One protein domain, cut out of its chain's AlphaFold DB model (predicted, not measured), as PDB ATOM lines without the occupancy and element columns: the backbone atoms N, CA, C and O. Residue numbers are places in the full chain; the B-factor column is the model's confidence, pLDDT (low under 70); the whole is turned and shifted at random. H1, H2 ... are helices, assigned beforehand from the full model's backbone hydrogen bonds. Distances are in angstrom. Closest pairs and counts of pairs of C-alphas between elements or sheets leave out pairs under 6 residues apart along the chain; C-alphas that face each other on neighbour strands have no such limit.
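AT A GLANCE: This is residues 4 to 146 of the 146 residues of an uncharacterized protein of Tuwongella immobilis (UniProt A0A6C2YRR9). Two clusters of helices sit end to end: H1, H2 and H3 packed on H4, and H5, H7 and H8 grouped with H6. The clusters join where H4 and H6 pack side by side in the middle, and H9 packs on H6 with residues 135 to 139 and runs back along one side toward H2. The printed part has 143 residues with nine named helices, H1 to H9 in chain order, and no named strand; the class is all helix. It is compact, with a radius of gyration of the C-alphas of 14.8 A and spans of 45 by 30 by 26 A.

HOW THE PARTS SIT: H7, residues 98 to 112, forms a helical hairpin with H8, residues 119 to 129. They only just touch, with 3 pairs of C-alphas within 8 A, through residues 98 to 102 of H7 alone; the closest C-alphas are those of Lys 98 and Leu 128, 6.2 A apart, at a shallow tilt of 27 degrees, opposite ways. H5, residues 69 to 77, touches H7 at a steep tilt of 63 degrees, closest at C-alphas 70 and 104, 5.9 A. H6, residues 87 to 96, touches H8, closest at C-alphas 89 and 124, 5.5 A. H6 and H4, residues 50 to 61, are both hubs, touching four helices each; they touch at a shallow tilt of 32 degrees, the same way, closest at C-alphas 59 and 91, 5.5 A. H3, residues 31 to 42, forms a helical hairpin with H4, closest at C-alphas 42 and 51, 4.4 A. H1, residues 4 to 11, touches residues 50 to 54 of H4 alone, about perpendicular at 79 degrees, closest at C-alphas 10 and 50, 4.6 A. H2, residues 16 to 27, touches H4, closest at C-alphas 23 and 57, 6.5 A. H9, residues 132 to 145, touches H6, closest at C-alphas 135 and 90, 6.2 A. Packing is only just mostly crossed, with 3 of 9 touching pairs at a shallow tilt. Every O i to N i+4 pair is within hydrogen-bond range in H1, H2, H4, H5, H6 and H8, against 6 of 8 in H3, 9 of 11 in H7 and 8 of 10 in H9.

IN THESE COORDINATES: H7 is 20.6 A long, H9 20.1 A, and H2 and H4 16.1 A each. H1 begins at C-alpha 4 (4.230, 30.400, 29.327), and H9 ends at C-alpha 145 (-22.582, 41.023, 31.268).

THE WHOLE: The C-alphas farthest apart, of Asp 17 and Ser 114, are 46.2 A apart. The printed part has no cut and no long link. Mean pLDDT of the printed part is 92.0; residues 114 and 146 are under 70.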
ATOM      1  N   GLU A   4       3.800  29.010  29.474       88.88
ATOM      2  CA  GLU A   4       4.230  30.400  29.327       88.88
ATOM      3  C   GLU A   4       3.323  31.171  28.358       88.88
ATOM      4  O   GLU A   4       2.846  32.253  28.703       88.88
ATOM      5  N   ASP A   5       2.980  30.570  27.210       91.38
ATOM      6  CA  ASP A   5       2.023  31.151  26.257       91.38
ATOM      7  C   ASP A   5       0.668  31.407  26.925       91.38
ATOM      8  O   ASP A   5       0.061  32.465  26.754       91.38
ATOM      9  N   LEU A   6       0.186  30.425  27.697       93.56
ATOM     10  CA  LEU A   6      -1.090  30.524  28.391       93.56
ATOM     11  C   LEU A   6      -1.043  31.617  29.461       93.56
ATOM     12  O   LEU A   6      -1.939  32.455  29.512       93.56
ATOM     13  N   ARG A   7       0.019  31.664  30.271       91.81
ATOM     14  CA  ARG A   7       0.216  32.715  31.275       91.81
ATOM     15  C   ARG A   7       0.199  34.104  30.638       91.81
ATOM     16  O   ARG A   7      -0.528  34.977  31.109       91.81
ATOM     17  N   ALA A   8       0.940  34.303  29.549       91.38
ATOM     18  CA  ALA A   8       0.955  35.571  28.823       91.38
ATOM     19  C   ALA A   8      -0.433  35.922  28.259       91.38
ATOM     20  O   ALA A   8      -0.872  37.072  28.334       91.38
ATOM     21  N   ALA A   9      -1.159  34.931  27.736       93.38
ATOM     22  CA  ALA A   9      -2.502  35.134  27.213       93.38
ATOM     23  C   ALA A   9      -3.519  35.533  28.295       93.38
ATOM     24  O   ALA A   9      -4.408  36.333  28.001       93.38
ATOM     25  N   LEU A  10      -3.385  34.996  29.512       92.94
ATOM     26  CA  LEU A  10      -4.255  35.280  30.658       92.94
ATOM     27  C   LEU A  10      -3.924  36.603  31.364       92.94
ATOM     28  O   LEU A  10      -4.812  37.206  31.958       92.94
ATOM     29  N   ALA A  11      -2.670  37.060  31.297       90.00
ATOM     30  CA  ALA A  11      -2.246  38.337  31.877       90.00
ATOM     31  C   ALA A  11      -2.706  39.552  31.054       90.00
ATOM     32  O   ALA A  11      -2.833  40.661  31.574       90.00
ATOM     33  N   ALA A  12      -2.945  39.362  29.759       90.69
ATOM     34  CA  ALA A  12      -3.430  40.417  28.884       90.69
ATOM     35  C   ALA A  12      -4.932  40.701  29.109       90.69
ATOM     36  O   ALA A  12      -5.658  39.820  29.576       90.69
ATOM     37  N   PRO A  13      -5.435  41.896  28.731       90.12
ATOM     38  CA  PRO A  13      -6.853  42.224  28.857       90.12
ATOM     39  C   PRO A  13      -7.746  41.133  28.256       90.12
ATOM     40  O   PRO A  13      -7.573  40.728  27.096       90.12
ATOM     41  N   MET A  14      -8.681  40.650  29.074       91.00
ATOM     42  CA  MET A  14      -9.561  39.541  28.738       91.00
ATOM     43  C   MET A  14     -10.942  40.061  28.353       91.00
ATOM     44  O   MET A  14     -11.621  40.702  29.152       91.00
ATOM     45  N   THR A  15     -11.362  39.757  27.127       90.94
ATOM     46  CA  THR A  15     -12.739  39.936  26.651       90.94
ATOM     47  C   THR A  15     -13.444  38.585  26.620       90.94
ATOM     48  O   THR A  15     -12.787  37.539  26.612       90.94
ATOM     49  N   LEU A  16     -14.779  38.576  26.553       90.00
ATOM     50  CA  LEU A  16     -15.526  37.324  26.449       90.00
ATOM     51  C   LEU A  16     -15.153  36.524  25.189       90.00
ATOM     52  O   LEU A  16     -15.024  35.301  25.252       90.00
ATOM     53  N   ASP A  17     -14.917  37.192  24.061       92.81
ATOM     54  CA  ASP A  17     -14.496  36.518  22.828       92.81
ATOM     55  C   ASP A  17     -13.100  35.906  22.951       92.81
ATOM     56  O   ASP A  17     -12.899  34.755  22.558       92.81
ATOM     57  N   ARG A  18     -12.150  36.615  23.574       93.50
ATOM     58  CA  ARG A  18     -10.816  36.067  23.850       93.50
ATOM     59  C   ARG A  18     -10.887  34.875  24.799       93.50
ATOM     60  O   ARG A  18     -10.232  33.861  24.566       93.50
ATOM     61  N   PHE A  19     -11.716  34.968  25.836       94.44
ATOM     62  CA  PHE A  19     -11.963  33.863  26.754       94.44
ATOM     63  C   PHE A  19     -12.527  32.641  26.016       94.44
ATOM     64  O   PHE A  19     -12.020  31.534  26.180       94.44
ATOM     65  N   ARG A  20     -13.529  32.832  25.145       93.75
ATOM     66  CA  ARG A  20     -14.110  31.760  24.314       93.75
ATOM     67  C   ARG A  20     -13.073  31.127  23.386       93.75
ATOM     68  O   ARG A  20     -13.061  29.906  23.250       93.75
ATOM     69  N   GLN A  21     -12.203  31.930  22.776       94.75
ATOM     70  CA  GLN A  21     -11.117  31.440  21.921       94.75
ATOM     71  C   GLN A  21     -10.112  30.595  22.711       94.75
ATOM     72  O   GLN A  21      -9.765  29.499  22.275       94.75
ATOM     73  N   LEU A  22      -9.688  31.059  23.892       96.06
ATOM     74  CA  LEU A  22      -8.790  30.303  24.769       96.06
ATOM     75  C   LEU A  22      -9.429  28.997  25.249       96.06
ATOM     76  O   LEU A  22      -8.799  27.944  25.176       96.06
ATOM     77  N   ALA A  23     -10.695  29.043  25.672       96.38
ATOM     78  CA  ALA A  23     -11.446  27.855  26.062       96.38
ATOM     79  C   ALA A  23     -11.546  26.846  24.905       96.38
ATOM     80  O   ALA A  23     -11.304  25.657  25.098       96.38
ATOM     81  N   ALA A  24     -11.837  27.306  23.684       95.62
ATOM     82  CA  ALA A  24     -11.883  26.446  22.503       95.62
ATOM     83  C   ALA A  24     -10.514  25.822  22.179       95.62
ATOM     84  O   ALA A  24     -10.447  24.626  21.896       95.62
ATOM     85  N   ALA A  25      -9.429  26.597  22.276       95.12
ATOM     86  CA  ALA A  25      -8.070  26.107  22.048       95.12
ATOM     87  C   ALA A  25      -7.647  25.043  23.076       95.12
ATOM     88  O   ALA A  25      -6.965  24.080  22.730       95.12
ATOM     89  N   LEU A  26      -8.066  25.196  24.333       96.44
ATOM     90  CA  LEU A  26      -7.806  24.224  25.396       96.44
ATOM     91  C   LEU A  26      -8.681  22.971  25.278       96.44
ATOM     92  O   LEU A  26      -8.197  21.878  25.545       96.44
ATOM     93  N   ARG A  27      -9.936  23.095  24.828       94.75
ATOM     94  CA  ARG A  27     -10.874  21.964  24.691       94.75
ATOM     95  C   ARG A  27     -10.393  20.887  23.709       94.75
ATOM     96  O   ARG A  27     -10.810  19.743  23.819       94.75
ATOM     97  N   GLY A  28      -9.520  21.236  22.762       90.19
ATOM     98  CA  GLY A  28      -8.911  20.283  21.827       90.19
ATOM     99  C   GLY A  28      -7.778  19.427  22.411       90.19
ATOM    100  O   GLY A  28      -7.186  18.642  21.675       90.19
ATOM    101  N   ARG A  29      -7.436  19.596  23.693       95.31
ATOM    102  CA  ARG A  29      -6.307  18.933  24.363       95.31
ATOM    103  C   ARG A  29      -6.776  17.877  25.358       95.31
ATOM    104  O   ARG A  29      -7.945  17.840  25.732       95.31
ATOM    105  N   ALA A  30      -5.851  17.025  25.795       95.38
ATOM    106  CA  ALA A  30      -6.136  16.025  26.817       95.38
ATOM    107  C   ALA A  30      -6.451  16.697  28.170       95.38
ATOM    108  O   ALA A  30      -5.887  17.739  28.508       95.38
ATOM    109  N   ALA A  31      -7.389  16.131  28.935       94.38
ATOM    110  CA  ALA A  31      -7.902  16.766  30.151       94.38
ATOM    111  C   ALA A  31      -6.825  16.944  31.236       94.38
ATOM    112  O   ALA A  31      -6.790  17.974  31.903       94.38
ATOM    113  N   ASP A  32      -5.930  15.969  31.376       95.56
ATOM    114  CA  ASP A  32      -4.772  16.003  32.269       95.56
ATOM    115  C   ASP A  32      -3.778  17.109  31.888       95.56
ATOM    116  O   ASP A  32      -3.273  17.821  32.756       95.56
ATOM    117  N   GLU A  33      -3.556  17.317  30.591       96.00
ATOM    118  CA  GLU A  33      -2.726  18.403  30.077       96.00
ATOM    119  C   GLU A  33      -3.355  19.775  30.363       96.00
ATOM    120  O   GLU A  33      -2.676  20.689  30.832       96.00
ATOM    121  N   VAL A  34      -4.662  19.926  30.131       97.44
ATOM    122  CA  VAL A  34      -5.398  21.163  30.444       97.44
ATOM    123  C   VAL A  34      -5.358  21.451  31.945       97.44
ATOM    124  O   VAL A  34      -5.080  22.583  32.343       97.44
ATOM    125  N   PHE A  35      -5.578  20.431  32.776       97.62
ATOM    126  CA  PHE A  35      -5.458  20.541  34.225       97.62
ATOM    127  C   PHE A  35      -4.052  20.986  34.640       97.62
ATOM    128  O   PHE A  35      -3.917  21.964  35.373       97.62
ATOM    129  N   GLY A  36      -3.009  20.317  34.139       96.38
ATOM    130  CA  GLY A  36      -1.616  20.606  34.486       96.38
ATOM    131  C   GLY A  36      -1.176  22.023  34.118       96.38
ATOM    132  O   GLY A  36      -0.290  22.579  34.761       96.38
ATOM    133  N   LEU A  37      -1.822  22.635  33.124       96.25
ATOM    134  CA  LEU A  37      -1.586  24.025  32.743       96.25
ATOM    135  C   LEU A  37      -2.352  25.021  33.610       96.25
ATOM    136  O   LEU A  37      -1.800  26.050  33.985       96.25
ATOM    137  N   LEU A  38      -3.627  24.751  33.896       97.50
ATOM    138  CA  LEU A  38      -4.501  25.715  34.562       97.50
ATOM    139  C   LEU A  38      -4.384  25.682  36.083       97.50
ATOM    140  O   LEU A  38      -4.441  26.735  36.714       97.50
ATOM    141  N   TRP A  39      -4.223  24.498  36.675       97.12
ATOM    142  CA  TRP A  39      -4.220  24.328  38.127       97.12
ATOM    143  C   TRP A  39      -3.111  25.131  38.821       97.12
ATOM    144  O   TRP A  39      -3.439  25.890  39.730       97.12
ATOM    145  N   PRO A  40      -1.834  25.085  38.386       95.62
ATOM    146  CA  PRO A  40      -0.787  25.884  39.022       95.62
ATOM    147  C   PRO A  40      -1.036  27.390  38.894       95.62
ATOM    148  O   PRO A  40      -0.821  28.130  39.846       95.62
ATOM    149  N   LEU A  41      -1.538  27.840  37.737       95.62
ATOM    150  CA  LEU A  41      -1.833  29.254  37.492       95.62
ATOM    151  C   LEU A  41      -2.992  29.754  38.363       95.62
ATOM    152  O   LEU A  41      -2.955  30.878  38.846       95.62
ATOM    153  N   ALA A  42      -4.007  28.918  38.591       96.00
ATOM    154  CA  ALA A  42      -5.155  29.240  39.437       96.00
ATOM    155  C   ALA A  42      -4.798  29.402  40.927       96.00
ATOM    156  O   ALA A  42      -5.548  30.035  41.671       96.00
ATOM    157  N   LEU A  43      -3.677  28.822  41.363       96.06
ATOM    158  CA  LEU A  43      -3.238  28.803  42.757       96.06
ATOM    159  C   LEU A  43      -2.172  29.864  43.101       96.06
ATOM    160  O   LEU A  43      -1.745  29.927  44.256       96.06
ATOM    161  N   ASP A  44      -1.746  30.684  42.136       92.69
ATOM    162  CA  ASP A  44      -0.651  31.651  42.290       92.69
ATOM    163  C   ASP A  44      -1.143  33.110  42.181       92.69
ATOM    164  O   ASP A  44      -1.338  33.635  41.083       92.69
ATOM    165  N   THR A  45      -1.320  33.793  43.322       84.31
ATOM    166  CA  THR A  45      -1.746  35.208  43.372       84.31
ATOM    167  C   THR A  45      -0.791  36.175  42.701       84.31
ATOM    168  O   THR A  45      -1.227  37.255  42.297       84.31
ATOM    169  N   ASP A  46       0.494  35.835  42.577       85.31
ATOM    170  CA  ASP A  46       1.479  36.736  41.966       85.31
ATOM    171  C   ASP A  46       1.191  36.947  40.473       85.31
ATOM    172  O   ASP A  46       1.789  37.802  39.817       85.31
ATOM    173  N   LEU A  47       0.256  36.167  39.928       78.44
ATOM    174  CA  LEU A  47      -0.173  36.219  38.546       78.44
ATOM    175  C   LEU A  47      -1.424  37.061  38.325       78.44
ATOM    176  O   LEU A  47      -1.880  37.103  37.186       78.44
ATOM    177  N   ALA A  48      -1.984  37.729  39.336       80.25
ATOM    178  CA  ALA A  48      -3.196  38.528  39.162       80.25
ATOM    179  C   ALA A  48      -3.077  39.516  37.974       80.25
ATOM    180  O   ALA A  48      -2.104  40.270  37.901       80.25
ATOM    181  N   PRO A  49      -4.042  39.537  37.024       83.25
ATOM    182  CA  PRO A  49      -5.355  38.873  37.049       83.25
ATOM    183  C   PRO A  49      -5.414  37.468  36.404       83.25
ATOM    184  O   PRO A  49      -6.500  36.914  36.227       83.25
ATOM    185  N   ALA A  50      -4.287  36.895  35.976       87.88
ATOM    186  CA  ALA A  50      -4.243  35.610  35.279       87.88
ATOM    187  C   ALA A  50      -4.714  34.425  36.143       87.88
ATOM    188  O   ALA A  50      -5.273  33.476  35.593       87.88
ATOM    189  N   ASP A  51      -4.553  34.489  37.467       90.75
ATOM    190  CA  ASP A  51      -5.048  33.494  38.430       90.75
ATOM    191  C   ASP A  51      -6.577  33.338  38.364       90.75
ATOM    192  O   ASP A  51      -7.115  32.225  38.269       90.75
ATOM    193  N   ALA A  52      -7.293  34.463  38.320       91.25
ATOM    194  CA  ALA A  52      -8.743  34.506  38.211       91.25
ATOM    195  C   ALA A  52      -9.215  33.903  36.881       91.25
ATOM    196  O   ALA A  52     -10.143  33.091  36.863       91.25
ATOM    197  N   TRP A  53      -8.550  34.236  35.770       94.19
ATOM    198  CA  TRP A  53      -8.895  33.691  34.454       94.19
ATOM    199  C   TRP A  53      -8.556  32.210  34.309       94.19
ATOM    200  O   TRP A  53      -9.354  31.466  33.736       94.19
ATOM    201  N   ALA A  54      -7.432  31.754  34.867       96.12
ATOM    202  CA  ALA A  54      -7.106  30.333  34.934       96.12
ATOM    203  C   ALA A  54      -8.191  29.562  35.698       96.12
ATOM    204  O   ALA A  54      -8.664  28.521  35.243       96.12
ATOM    205  N   SER A  55      -8.664  30.126  36.808       95.31
ATOM    206  CA  SER A  55      -9.734  29.533  37.611       95.31
ATOM    207  C   SER A  55     -11.088  29.546  36.894       95.31
ATOM    208  O   SER A  55     -11.847  28.584  36.992       95.31
ATOM    209  N   CYS A  56     -11.381  30.589  36.109       95.12
ATOM    210  CA  CYS A  56     -12.553  30.621  35.229       95.12
ATOM    211  C   CYS A  56     -12.492  29.513  34.177       95.12
ATOM    212  O   CYS A  56     -13.499  28.861  33.921       95.12
ATOM    213  N   LEU A  57     -11.323  29.294  33.571       96.62
ATOM    214  CA  LEU A  57     -11.129  28.243  32.574       96.62
ATOM    215  C   LEU A  57     -11.223  26.841  33.186       96.62
ATOM    216  O   LEU A  57     -11.774  25.959  32.538       96.62
ATOM    217  N   LEU A  58     -10.764  26.636  34.427       96.88
ATOM    218  CA  LEU A  58     -10.981  25.373  35.150       96.88
ATOM    219  C   LEU A  58     -12.471  25.062  35.302       96.88
ATOM    220  O   LEU A  58     -12.884  23.934  35.061       96.88
ATOM    221  N   VAL A  59     -13.277  26.057  35.677       96.12
ATOM    222  CA  VAL A  59     -14.732  25.894  35.834       96.12
ATOM    223  C   VAL A  59     -15.441  25.757  34.484       96.12
ATOM    224  O   VAL A  59     -16.377  24.982  34.366       96.12
ATOM    225  N   GLU A  60     -15.011  26.487  33.456       95.88
ATOM    226  CA  GLU A  60     -15.618  26.438  32.119       95.88
ATOM    227  C   GLU A  60     -15.353  25.118  31.389       95.88
ATOM    228  O   GLU A  60     -16.205  24.628  30.647       95.88
ATOM    229  N   LEU A  61     -14.135  24.595  31.516       96.81
ATOM    230  CA  LEU A  61     -13.698  23.403  30.792       96.81
ATOM    231  C   LEU A  61     -13.903  22.125  31.600       96.81
ATOM    232  O   LEU A  61     -13.921  21.053  31.004       96.81
ATOM    233  N   GLU A  62     -14.011  22.250  32.924       96.12
ATOM    234  CA  GLU A  62     -14.092  21.151  33.888       96.12
ATOM    235  C   GLU A  62     -13.154  19.981  33.548       96.12
ATOM    236  O   GLU A  62     -13.606  18.832  33.487       96.12
ATOM    237  N   PRO A  63     -11.846  20.228  33.304       97.19
ATOM    238  CA  PRO A  63     -10.924  19.134  33.049       97.19
ATOM    239  C   PRO A  63     -10.937  18.202  34.259       97.19
ATOM    240  O   PRO A  63     -10.958  18.668  35.403       97.19
ATOM    241  N   TRP A  64     -10.924  16.892  34.014       95.75
ATOM    242  CA  TRP A  64     -10.846  15.912  35.092       95.75
ATOM    243  C   TRP A  64      -9.617  16.190  35.965       95.75
ATOM    244  O   TRP A  64      -8.509  16.314  35.446       95.75
ATOM    245  N   CYS A  65      -9.819  16.294  37.280       96.56
ATOM    246  CA  CYS A  65      -8.723  16.470  38.228       96.56
ATOM    247  C   CYS A  65      -7.980  15.135  38.436       96.56
ATOM    248  O   CYS A  65      -8.572  14.206  38.994       96.56
ATOM    249  N   PRO A  66      -6.694  15.024  38.052       96.75
ATOM    250  CA  PRO A  66      -5.910  13.804  38.222       96.75
ATOM    251  C   PRO A  66      -5.424  13.580  39.658       96.75
ATOM    252  O   PRO A  66      -4.906  12.509  39.973       96.75
ATOM    253  N   LEU A  67      -5.558  14.583  40.528       97.50
ATOM    254  CA  LEU A  67      -5.125  14.509  41.918       97.50
ATOM    255  C   LEU A  67      -6.164  13.797  42.790       97.50
ATOM    256  O   LEU A  67      -7.373  13.861  42.547       97.50
ATOM    257  N   SER A  68      -5.693  13.184  43.878       97.00
ATOM    258  CA  SER A  68      -6.580  12.861  44.994       97.00
ATOM    259  C   SER A  68      -7.121  14.149  45.633       97.00
ATOM    260  O   SER A  68      -6.575  15.240  45.443       97.00
ATOM    261  N   VAL A  69      -8.204  14.043  46.408       97.25
ATOM    262  CA  VAL A  69      -8.767  15.216  47.102       97.25
ATOM    263  C   VAL A  69      -7.754  15.762  48.106       97.25
ATOM    264  O   VAL A  69      -7.606  16.970  48.253       97.25
ATOM    265  N   GLU A  70      -7.046  14.861  48.773       96.31
ATOM    266  CA  GLU A  70      -5.994  15.141  49.733       96.31
ATOM    267  C   GLU A  70      -4.820  15.873  49.069       96.31
ATOM    268  O   GLU A  70      -4.397  16.909  49.571       96.31
ATOM    269  N   ASP A  71      -4.348  15.411  47.909       97.06
ATOM    270  CA  ASP A  71      -3.246  16.065  47.188       97.06
ATOM    271  C   ASP A  71      -3.646  17.430  46.624       97.06
ATOM    272  O   ASP A  71      -2.851  18.367  46.667       97.06
ATOM    273  N   ALA A  72      -4.888  17.583  46.157       97.50
ATOM    274  CA  ALA A  72      -5.406  18.884  45.746       97.50
ATOM    275  C   ALA A  72      -5.455  19.872  46.927       97.50
ATOM    276  O   ALA A  72      -5.082  21.034  46.773       97.50
ATOM    277  N   LEU A  73      -5.865  19.413  48.117       96.56
ATOM    278  CA  LEU A  73      -5.839  20.227  49.334       96.56
ATOM    279  C   LEU A  73      -4.403  20.581  49.744       96.56
ATOM    280  O   LEU A  73      -4.137  21.743  50.032       96.56
ATOM    281  N   ARG A  74      -3.458  19.635  49.707       95.62
ATOM    282  CA  ARG A  74      -2.040  19.937  49.973       95.62
ATOM    283  C   ARG A  74      -1.485  20.974  49.004       95.62
ATOM    284  O   ARG A  74      -0.810  21.898  49.444       95.62
ATOM    285  N   ALA A  75      -1.808  20.858  47.715       96.56
ATOM    286  CA  ALA A  75      -1.396  21.833  46.712       96.56
ATOM    287  C   ALA A  75      -1.901  23.242  47.049       96.56
ATOM    288  O   ALA A  75      -1.142  24.194  46.930       96.56
ATOM    289  N   ILE A  76      -3.143  23.369  47.527       96.38
ATOM    290  CA  ILE A  76      -3.716  24.649  47.968       96.38
ATOM    291  C   ILE A  76      -3.043  25.161  49.241       96.38
ATOM    292  O   ILE A  76      -2.713  26.336  49.327       96.38
ATOM    293  N   GLY A  77      -2.826  24.297  50.235       94.50
ATOM    294  CA  GLY A  77      -2.164  24.691  51.482       94.50
ATOM    295  C   GLY A  77      -0.706  25.120  51.296       94.50
ATOM    296  O   GLY A  77      -0.169  25.815  52.148       94.50
ATOM    297  N   ALA A  78      -0.077  24.714  50.191       94.00
ATOM    298  CA  ALA A  78       1.267  25.127  49.798       94.00
ATOM    299  C   ALA A  78       1.282  26.289  48.788       94.00
ATOM    300  O   ALA A  78       2.360  26.690  48.342       94.00
ATOM    301  N   SER A  79       0.118  26.796  48.375       95.00
ATOM    302  CA  SER A  79       0.028  27.818  47.341       95.00
ATOM    303  C   SER A  79      -0.076  29.227  47.912       95.00
ATOM    304  O   SER A  79      -0.033  29.446  49.118       95.00
ATOM    305  N   ARG A  80      -0.213  30.202  47.012       93.38
ATOM    306  CA  ARG A  80      -0.571  31.580  47.341       93.38
ATOM    307  C   ARG A  80      -1.944  31.848  46.753       93.38
ATOM    308  O   ARG A  80      -2.085  32.673  45.864       93.38
ATOM    309  N   LEU A  81      -2.943  31.046  47.117       92.81
ATOM    310  CA  LEU A  81      -4.271  31.183  46.525       92.81
ATOM    311  C   LEU A  81      -4.891  32.518  46.952       92.81
ATOM    312  O   LEU A  81      -4.912  32.869  48.130       92.81
ATOM    313  N   ASN A  82      -5.493  33.229  46.002       92.31
ATOM    314  CA  ASN A  82      -6.269  34.419  46.313       92.31
ATOM    315  C   ASN A  82      -7.522  34.008  47.097       92.31
ATOM    316  O   ASN A  82      -8.410  33.360  46.547       92.31
ATOM    317  N   LEU A  83      -7.646  34.415  48.360       91.25
ATOM    318  CA  LEU A  83      -8.782  34.021  49.209       91.25
ATOM    319  C   LEU A  83     -10.141  34.532  48.695       91.25
ATOM    320  O   LEU A  83     -11.184  33.991  49.062       91.25
ATOM    321  N   SER A  84     -10.148  35.542  47.818       89.94
ATOM    322  CA  SER A  84     -11.362  36.030  47.147       89.94
ATOM    323  C   SER A  84     -11.742  35.191  45.919       89.94
ATOM    324  O   SER A  84     -12.845  35.325  45.383       89.94
ATOM    325  N   ASN A  85     -10.845  34.319  45.455       89.38
ATOM    326  CA  ASN A  85     -11.062  33.454  44.306       89.38
ATOM    327  C   ASN A  85     -11.913  32.236  44.689       89.38
ATOM    328  O   ASN A  85     -11.429  31.162  45.049       89.38
ATOM    329  N   ARG A  86     -13.225  32.399  44.542       92.44
ATOM    330  CA  ARG A  86     -14.222  31.349  44.784       92.44
ATOM    331  C   ARG A  86     -14.333  30.286  43.681       92.44
ATOM    332  O   ARG A  86     -15.118  29.351  43.814       92.44
ATOM    333  N   LEU A  87     -13.581  30.404  42.587       95.06
ATOM    334  CA  LEU A  87     -13.685  29.481  41.451       95.06
ATOM    335  C   LEU A  87     -12.904  28.186  41.677       95.06
ATOM    336  O   LEU A  87     -13.366  27.123  41.278       95.06
ATOM    337  N   VAL A  88     -11.780  28.244  42.393       96.06
ATOM    338  CA  VAL A  88     -11.064  27.041  42.846       96.06
ATOM    339  C   VAL A  88     -11.948  26.154  43.741       96.06
ATOM    340  O   VAL A  88     -12.082  24.966  43.438       96.06
ATOM    341  N   PRO A  89     -12.633  26.668  44.787       96.44
ATOM    342  CA  PRO A  89     -13.556  25.840  45.562       96.44
ATOM    343  C   PRO A  89     -14.773  25.380  44.745       96.44
ATOM    344  O   PRO A  89     -15.249  24.265  44.961       96.44
ATOM    345  N   LEU A  90     -15.264  26.171  43.780       96.44
ATOM    346  CA  LEU A  90     -16.306  25.720  42.848       96.44
ATOM    347  C   LEU A  90     -15.850  24.510  42.026       96.44
ATOM    348  O   LEU A  90     -16.562  23.509  41.975       96.44
ATOM    349  N   TYR A  91     -14.649  24.578  41.453       97.38
ATOM    350  CA  TYR A  91     -14.048  23.486  40.698       97.38
ATOM    351  C   TYR A  91     -13.866  22.232  41.569       97.38
ATOM    352  O   TYR A  91     -14.321  21.154  41.201       97.38
ATOM    353  N   LEU A  92     -13.321  22.352  42.787       97.50
ATOM    354  CA  LEU A  92     -13.227  21.210  43.710       97.50
ATOM    355  C   LEU A  92     -14.596  20.594  44.028       97.50
ATOM    356  O   LEU A  92     -14.728  19.372  44.142       97.50
ATOM    357  N   ALA A  93     -15.624  21.430  44.193       96.69
ATOM    358  CA  ALA A  93     -16.979  20.962  44.440       96.69
ATOM    359  C   ALA A  93     -17.556  20.206  43.236       96.69
ATOM    360  O   ALA A  93     -18.260  19.223  43.471       96.69
ATOM    361  N   SER A  94     -17.263  20.615  41.997       95.69
ATOM    362  CA  SER A  94     -17.733  19.900  40.804       95.69
ATOM    363  C   SER A  94     -16.982  18.587  40.577       95.69
ATOM    364  O   SER A  94     -17.609  17.575  40.276       95.69
ATOM    365  N   GLN A  95     -15.674  18.555  40.845       97.12
ATOM    366  CA  GLN A  95     -14.853  17.351  40.671       97.12
ATOM    367  C   GLN A  95     -15.084  16.289  41.756       97.12
ATOM    368  O   GLN A  95     -15.108  15.090  41.477       97.12
ATOM    369  N   PHE A  96     -15.239  16.705  43.016       97.44
ATOM    370  CA  PHE A  96     -15.221  15.781  44.158       97.44
ATOM    371  C   PHE A  96     -16.481  15.816  45.020       97.44
ATOM    372  O   PHE A  96     -16.731  14.882  45.788       97.44
ATOM    373  N   GLY A  97     -17.270  16.885  44.930       96.81
ATOM    374  CA  GLY A  97     -18.390  17.146  45.824       96.81
ATOM    375  C   GLY A  97     -17.957  17.709  47.180       96.81
ATOM    376  O   GLY A  97     -17.051  17.208  47.850       96.81
ATOM    377  N   LYS A  98     -18.696  18.716  47.663       96.38
ATOM    378  CA  LYS A  98     -18.422  19.441  48.922       96.38
ATOM    379  C   LYS A  98     -18.216  18.530  50.137       96.38
ATOM    380  O   LYS A  98     -17.325  18.756  50.951       96.38
ATOM    381  N   ARG A  99     -19.036  17.477  50.259       96.25
ATOM    382  CA  ARG A  99     -18.964  16.523  51.380       96.25
ATOM    383  C   ARG A  99     -17.645  15.754  51.400       96.25
ATOM    384  O   ARG A  99     -17.088  15.557  52.478       96.25
ATOM    385  N   LYS A 100     -17.157  15.325  50.230       97.06
ATOM    386  CA  LYS A 100     -15.903  14.572  50.108       97.06
ATOM    387  C   LYS A 100     -14.715  15.471  50.433       97.06
ATOM    388  O   LYS A 100     -13.896  15.079  51.255       97.06
ATOM    389  N   VAL A 101     -14.699  16.695  49.898       97.44
ATOM    390  CA  VAL A 101     -13.665  17.696  50.211       97.44
ATOM    391  C   VAL A 101     -13.632  18.007  51.706       97.44
ATOM    392  O   VAL A 101     -12.582  17.909  52.330       97.44
ATOM    393  N   GLY A 102     -14.789  18.256  52.329       96.75
ATOM    394  CA  GLY A 102     -14.852  18.506  53.769       96.75
ATOM    395  C   GLY A 102     -14.430  17.309  54.631       96.75
ATOM    396  O   GLY A 102     -13.894  17.503  55.721       96.75
ATOM    397  N   LYS A 103     -14.650  16.069  54.171       96.50
ATOM    398  CA  LYS A 103     -14.148  14.867  54.857       96.50
ATOM    399  C   LYS A 103     -12.623  14.770  54.752       96.50
ATOM    400  O   LYS A 103     -11.992  14.542  55.777       96.50
ATOM    401  N   ALA A 104     -12.065  14.972  53.558       96.31
ATOM    402  CA  ALA A 104     -10.622  14.958  53.325       96.31
ATOM    403  C   ALA A 104      -9.917  16.051  54.141       96.31
ATOM    404  O   ALA A 104      -8.985  15.749  54.875       96.31
ATOM    405  N   TYR A 105     -10.443  17.279  54.138       95.06
ATOM    406  CA  TYR A 105      -9.937  18.381  54.962       95.06
ATOM    407  C   TYR A 105      -9.852  18.005  56.447       95.06
ATOM    408  O   TYR A 105      -8.808  18.159  57.071       95.06
ATOM    409  N   ARG A 106     -10.929  17.448  57.022       93.12
ATOM    410  CA  ARG A 106     -10.941  17.039  58.439       93.12
ATOM    411  C   ARG A 106      -9.990  15.887  58.749       93.12
ATOM    412  O   ARG A 106      -9.577  15.762  59.894       93.12
ATOM    413  N   ALA A 107      -9.695  15.034  57.773       91.31
ATOM    414  CA  ALA A 107      -8.750  13.936  57.939       91.31
ATOM    415  C   ALA A 107      -7.294  14.403  57.798       91.31
ATOM    416  O   ALA A 107      -6.430  13.870  58.480       91.31
ATOM    417  N   LEU A 108      -7.045  15.389  56.935       89.56
ATOM    418  CA  LEU A 108      -5.720  15.884  56.566       89.56
ATOM    419  C   LEU A 108      -5.200  16.970  57.515       89.56
ATOM    420  O   LEU A 108      -4.047  16.936  57.929       89.56
ATOM    421  N   VAL A 109      -6.051  17.929  57.882       85.62
ATOM    422  CA  VAL A 109      -5.610  19.129  58.606       85.62
ATOM    423  C   VAL A 109      -5.112  18.841  60.026       85.62
ATOM    424  O   VAL A 109      -4.020  19.297  60.355       85.62
ATOM    425  N   PRO A 110      -5.823  18.066  60.868       79.88
ATOM    426  CA  PRO A 110      -5.343  17.762  62.215       79.88
ATOM    427  C   PRO A 110      -3.973  17.054  62.280       79.88
ATOM    428  O   PRO A 110      -3.187  17.443  63.143       79.88
ATOM    429  N   PRO A 111      -3.654  16.050  61.431       78.44
ATOM    430  CA  PRO A 111      -2.340  15.404  61.468       78.44
ATOM    431  C   PRO A 111      -1.228  16.188  60.758       78.44
ATOM    432  O   PRO A 111      -0.092  16.123  61.214       78.44
ATOM    433  N   GLU A 112      -1.511  16.896  59.660       83.00
ATOM    434  CA  GLU A 112      -0.459  17.543  58.851       83.00
ATOM    435  C   GLU A 112      -0.178  18.994  59.266       83.00
ATOM    436  O   GLU A 112       0.930  19.484  59.074       83.00
ATOM    437  N   PHE A 113      -1.153  19.670  59.877       77.06
ATOM    438  CA  PHE A 113      -1.078  21.089  60.235       77.06
ATOM    439  C   PHE A 113      -1.385  21.306  61.719       77.06
ATOM    440  O   PHE A 113      -2.107  22.231  62.097       77.06
ATOM    441  N   SER A 114      -0.854  20.434  62.583       65.94
ATOM    442  CA  SER A 114      -1.006  20.528  64.036       65.94
ATOM    443  C   SER A 114      -0.284  21.772  64.585       65.94
ATOM    444  O   SER A 114       0.847  21.694  65.060       65.94
ATOM    445  N   GLY A 115      -0.913  22.940  64.474       71.94
ATOM    446  CA  GLY A 115      -0.394  24.220  64.957       71.94
ATOM    447  C   GLY A 115      -1.077  25.398  64.276       71.94
ATOM    448  O   GLY A 115      -1.813  26.141  64.919       71.94
ATOM    449  N   GLU A 116      -0.889  25.525  62.964       84.44
ATOM    450  CA  GLU A 116      -1.458  26.605  62.164       84.44
ATOM    451  C   GLU A 116      -1.949  26.053  60.827       84.44
ATOM    452  O   GLU A 116      -1.194  25.444  60.069       84.44
ATOM    453  N   VAL A 117      -3.243  26.233  60.560       88.50
ATOM    454  CA  VAL A 117      -3.854  25.820  59.296       88.50
ATOM    455  C   VAL A 117      -3.603  26.919  58.266       88.50
ATOM    456  O   VAL A 117      -3.986  28.059  58.538       88.50
ATOM    457  N   PRO A 118      -3.050  26.599  57.080       92.31
ATOM    458  CA  PRO A 118      -2.895  27.565  56.004       92.31
ATOM    459  C   PRO A 118      -4.200  28.335  55.734       92.31
ATOM    460  O   PRO A 118      -5.277  27.719  55.650       92.31
ATOM    461  N   PRO A 119      -4.154  29.673  55.614       93.44
ATOM    462  CA  PRO A 119      -5.348  30.479  55.386       93.44
ATOM    463  C   PRO A 119      -6.064  30.103  54.081       93.44
ATOM    464  O   PRO A 119      -7.289  30.175  54.022       93.44
ATOM    465  N   GLU A 120      -5.342  29.615  53.073       94.75
ATOM    466  CA  GLU A 120      -5.868  29.118  51.799       94.75
ATOM    467  C   GLU A 120      -6.817  27.939  52.019       94.75
ATOM    468  O   GLU A 120      -7.929  27.913  51.488       94.75
ATOM    469  N   LEU A 121      -6.424  26.990  52.874       94.50
ATOM    470  CA  LEU A 121      -7.252  25.844  53.240       94.50
ATOM    471  C   LEU A 121      -8.511  26.278  53.997       94.50
ATOM    472  O   LEU A 121      -9.610  25.790  53.713       94.50
ATOM    473  N   SER A 122      -8.375  27.232  54.917       93.50
ATOM    474  CA  SER A 122      -9.517  27.811  55.633       93.50
ATOM    475  C   SER A 122     -10.464  28.560  54.684       93.50
ATOM    476  O   SER A 122     -11.683  28.404  54.775       93.50
ATOM    477  N   GLY A 123      -9.920  29.315  53.726       94.31
ATOM    478  CA  GLY A 123     -10.669  30.049  52.707       94.31
ATOM    479  C   GLY A 123     -11.447  29.129  51.765       94.31
ATOM    480  O   GLY A 123     -12.627  29.366  51.503       94.31
ATOM    481  N   ILE A 124     -10.841  28.023  51.322       95.06
ATOM    482  CA  ILE A 124     -11.548  26.984  50.561       95.06
ATOM    483  C   ILE A 124     -12.738  26.448  51.352       95.06
ATOM    484  O   ILE A 124     -13.842  26.350  50.814       95.06
ATOM    485  N   MET A 125     -12.542  26.118  52.629       95.56
ATOM    486  CA  MET A 125     -13.617  25.565  53.450       95.56
ATOM    487  C   MET A 125     -14.734  26.570  53.724       95.56
ATOM    488  O   MET A 125     -15.904  26.180  53.708       95.56
ATOM    489  N   TYR A 126     -14.392  27.847  53.907       95.31
ATOM    490  CA  TYR A 126     -15.362  28.935  53.995       95.31
ATOM    491  C   TYR A 126     -16.265  28.968  52.751       95.31
ATOM    492  O   TYR A 126     -17.486  28.830  52.866       95.31
ATOM    493  N   TRP A 127     -15.679  29.033  51.550       95.44
ATOM    494  CA  TRP A 127     -16.441  29.095  50.297       95.44
ATOM    495  C   TRP A 127     -17.225  27.818  49.994       95.44
ATOM    496  O   TRP A 127     -18.347  27.874  49.491       95.44
ATOM    497  N   LEU A 128     -16.679  26.644  50.319       95.38
ATOM    498  CA  LEU A 128     -17.400  25.381  50.152       95.38
ATOM    499  C   LEU A 128     -18.637  25.296  51.057       95.38
ATOM    500  O   LEU A 128     -19.614  24.647  50.667       95.38
ATOM    501  N   GLY A 129     -18.622  25.970  52.209       94.56
ATOM    502  CA  GLY A 129     -19.769  26.110  53.106       94.56
ATOM    503  C   GLY A 129     -20.912  26.960  52.538       94.56
ATOM    504  O   GLY A 129     -22.065  26.732  52.903       94.56
ATOM    505  N   ALA A 130     -20.624  27.876  51.609       94.19
ATOM    506  CA  ALA A 130     -21.630  28.743  50.998       94.19
ATOM    507  C   ALA A 130     -22.622  27.960  50.106       94.19
ATOM    508  O   ALA A 130     -22.279  26.904  49.560       94.19
ATOM    509  N   PRO A 131     -23.857  28.443  49.890       93.44
ATOM    510  CA  PRO A 131     -24.784  27.868  48.914       93.44
ATOM    511  C   PRO A 131     -24.203  27.814  47.490       93.44
ATOM    512  O   PRO A 131     -23.405  28.655  47.088       93.44
ATOM    513  N   ALA A 132     -24.635  26.839  46.680       89.06
ATOM    514  CA  ALA A 132     -24.139  26.683  45.304       89.06
ATOM    515  C   ALA A 132     -24.375  27.934  44.434       89.06
ATOM    516  O   ALA A 132     -23.516  28.293  43.634       89.06
ATOM    517  N   VAL A 133     -25.504  28.624  44.634       89.62
ATOM    518  CA  VAL A 133     -25.833  29.872  43.925       89.62
ATOM    519  C   VAL A 133     -24.851  31.002  44.236       89.62
ATOM    520  O   VAL A 133     -24.522  31.786  43.355       89.62
ATOM    521  N   GLU A 134     -24.332  31.064  45.459       90.50
ATOM    522  CA  GLU A 134     -23.347  32.071  45.856       90.50
ATOM    523  C   GLU A 134     -21.965  31.741  45.281       90.50
ATOM    524  O   GLU A 134     -21.255  32.617  44.777       90.50
ATOM    525  N   LEU A 135     -21.620  30.453  45.281       86.75
ATOM    526  CA  LEU A 135     -20.358  29.948  44.755       86.75
ATOM    527  C   LEU A 135     -20.255  30.133  43.229       86.75
ATOM    528  O   LEU A 135     -19.213  30.547  42.729       86.75
ATOM    529  N   ALA A 136     -21.346  29.895  42.497       88.81
ATOM    530  CA  ALA A 136     -21.402  30.050  41.041       88.81
ATOM    531  C   ALA A 136     -21.812  31.459  40.572       88.81
ATOM    532  O   ALA A 136     -21.564  31.821  39.423       88.81
ATOM    533  N   GLY A 137     -22.430  32.268  41.440       84.81
ATOM    534  CA  GLY A 137     -23.141  33.490  41.051       84.81
ATOM    535  C   GLY A 137     -22.302  34.503  40.274       84.81
ATOM    536  O   GLY A 137     -22.772  35.050  39.282       84.81
ATOM    537  N   TRP A 138     -21.041  34.714  40.651       85.06
ATOM    538  CA  TRP A 138     -20.169  35.641  39.916       85.06
ATOM    539  C   TRP A 138     -19.783  35.150  38.539       85.06
ATOM    540  O   TRP A 138     -19.808  35.940  37.606       85.06
ATOM    541  N   PHE A 139     -19.488  33.858  38.396       82.00
ATOM    542  CA  PHE A 139     -19.165  33.291  37.092       82.00
ATOM    543  C   PHE A 139     -20.363  33.429  36.145       82.00
ATOM    544  O   PHE A 139     -20.219  33.866  35.004       82.00
ATOM    545  N   CYS A 140     -21.566  33.144  36.653       82.06
ATOM    546  CA  CYS A 140     -22.812  33.308  35.911       82.06
ATOM    547  C   CYS A 140     -23.094  34.768  35.530       82.06
ATOM    548  O   CYS A 140     -23.515  35.023  34.403       82.06
ATOM    549  N   ASN A 141     -22.877  35.718  36.443       82.88
ATOM    550  CA  ASN A 141     -23.102  37.141  36.173       82.88
ATOM    551  C   ASN A 141     -22.090  37.675  35.157       82.88
ATOM    552  O   ASN A 141     -22.484  38.286  34.168       82.88
ATOM    553  N   TRP A 142     -20.808  37.349  35.328       81.75
ATOM    554  CA  TRP A 142     -19.760  37.749  34.394       81.75
ATOM    555  C   TRP A 142     -20.042  37.259  32.965       81.75
ATOM    556  O   TRP A 142     -19.943  38.029  32.015       81.75
ATOM    557  N   ARG A 143     -20.489  36.007  32.803       78.00
ATOM    558  CA  ARG A 143     -20.866  35.434  31.496       78.00
ATOM    559  C   ARG A 143     -22.062  36.112  30.822       78.00
ATOM    560  O   ARG A 143     -22.247  35.916  29.624       78.00
ATOM    561  N   ARG A 144     -22.906  36.812  31.584       77.38
ATOM    562  CA  ARG A 144     -24.097  37.510  31.080       77.38
ATOM    563  C   ARG A 144     -23.819  38.959  30.701       77.38
ATOM    564  O   ARG A 144     -24.515  39.483  29.839       77.38
ATOM    565  N   GLU A 145     -22.875  39.592  31.389       74.19
ATOM    566  CA  GLU A 145     -22.582  41.023  31.268       74.19
ATOM    567  C   GLU A 145     -21.376  41.327  30.365       74.19
ATOM    568  O   GLU A 145     -21.276  42.445  29.861       74.19
ATOM    569  N   GLY A 146     -20.467  40.361  30.170       59.16
ATOM    570  CA  GLY A 146     -19.345  40.443  29.222       59.16
ATOM    571  C   GLY A 146     -19.712  40.041  27.802       59.16
ATOM    572  O   GLY A 146     -18.940  40.423  26.894       59.16
TER     573      GLY A 146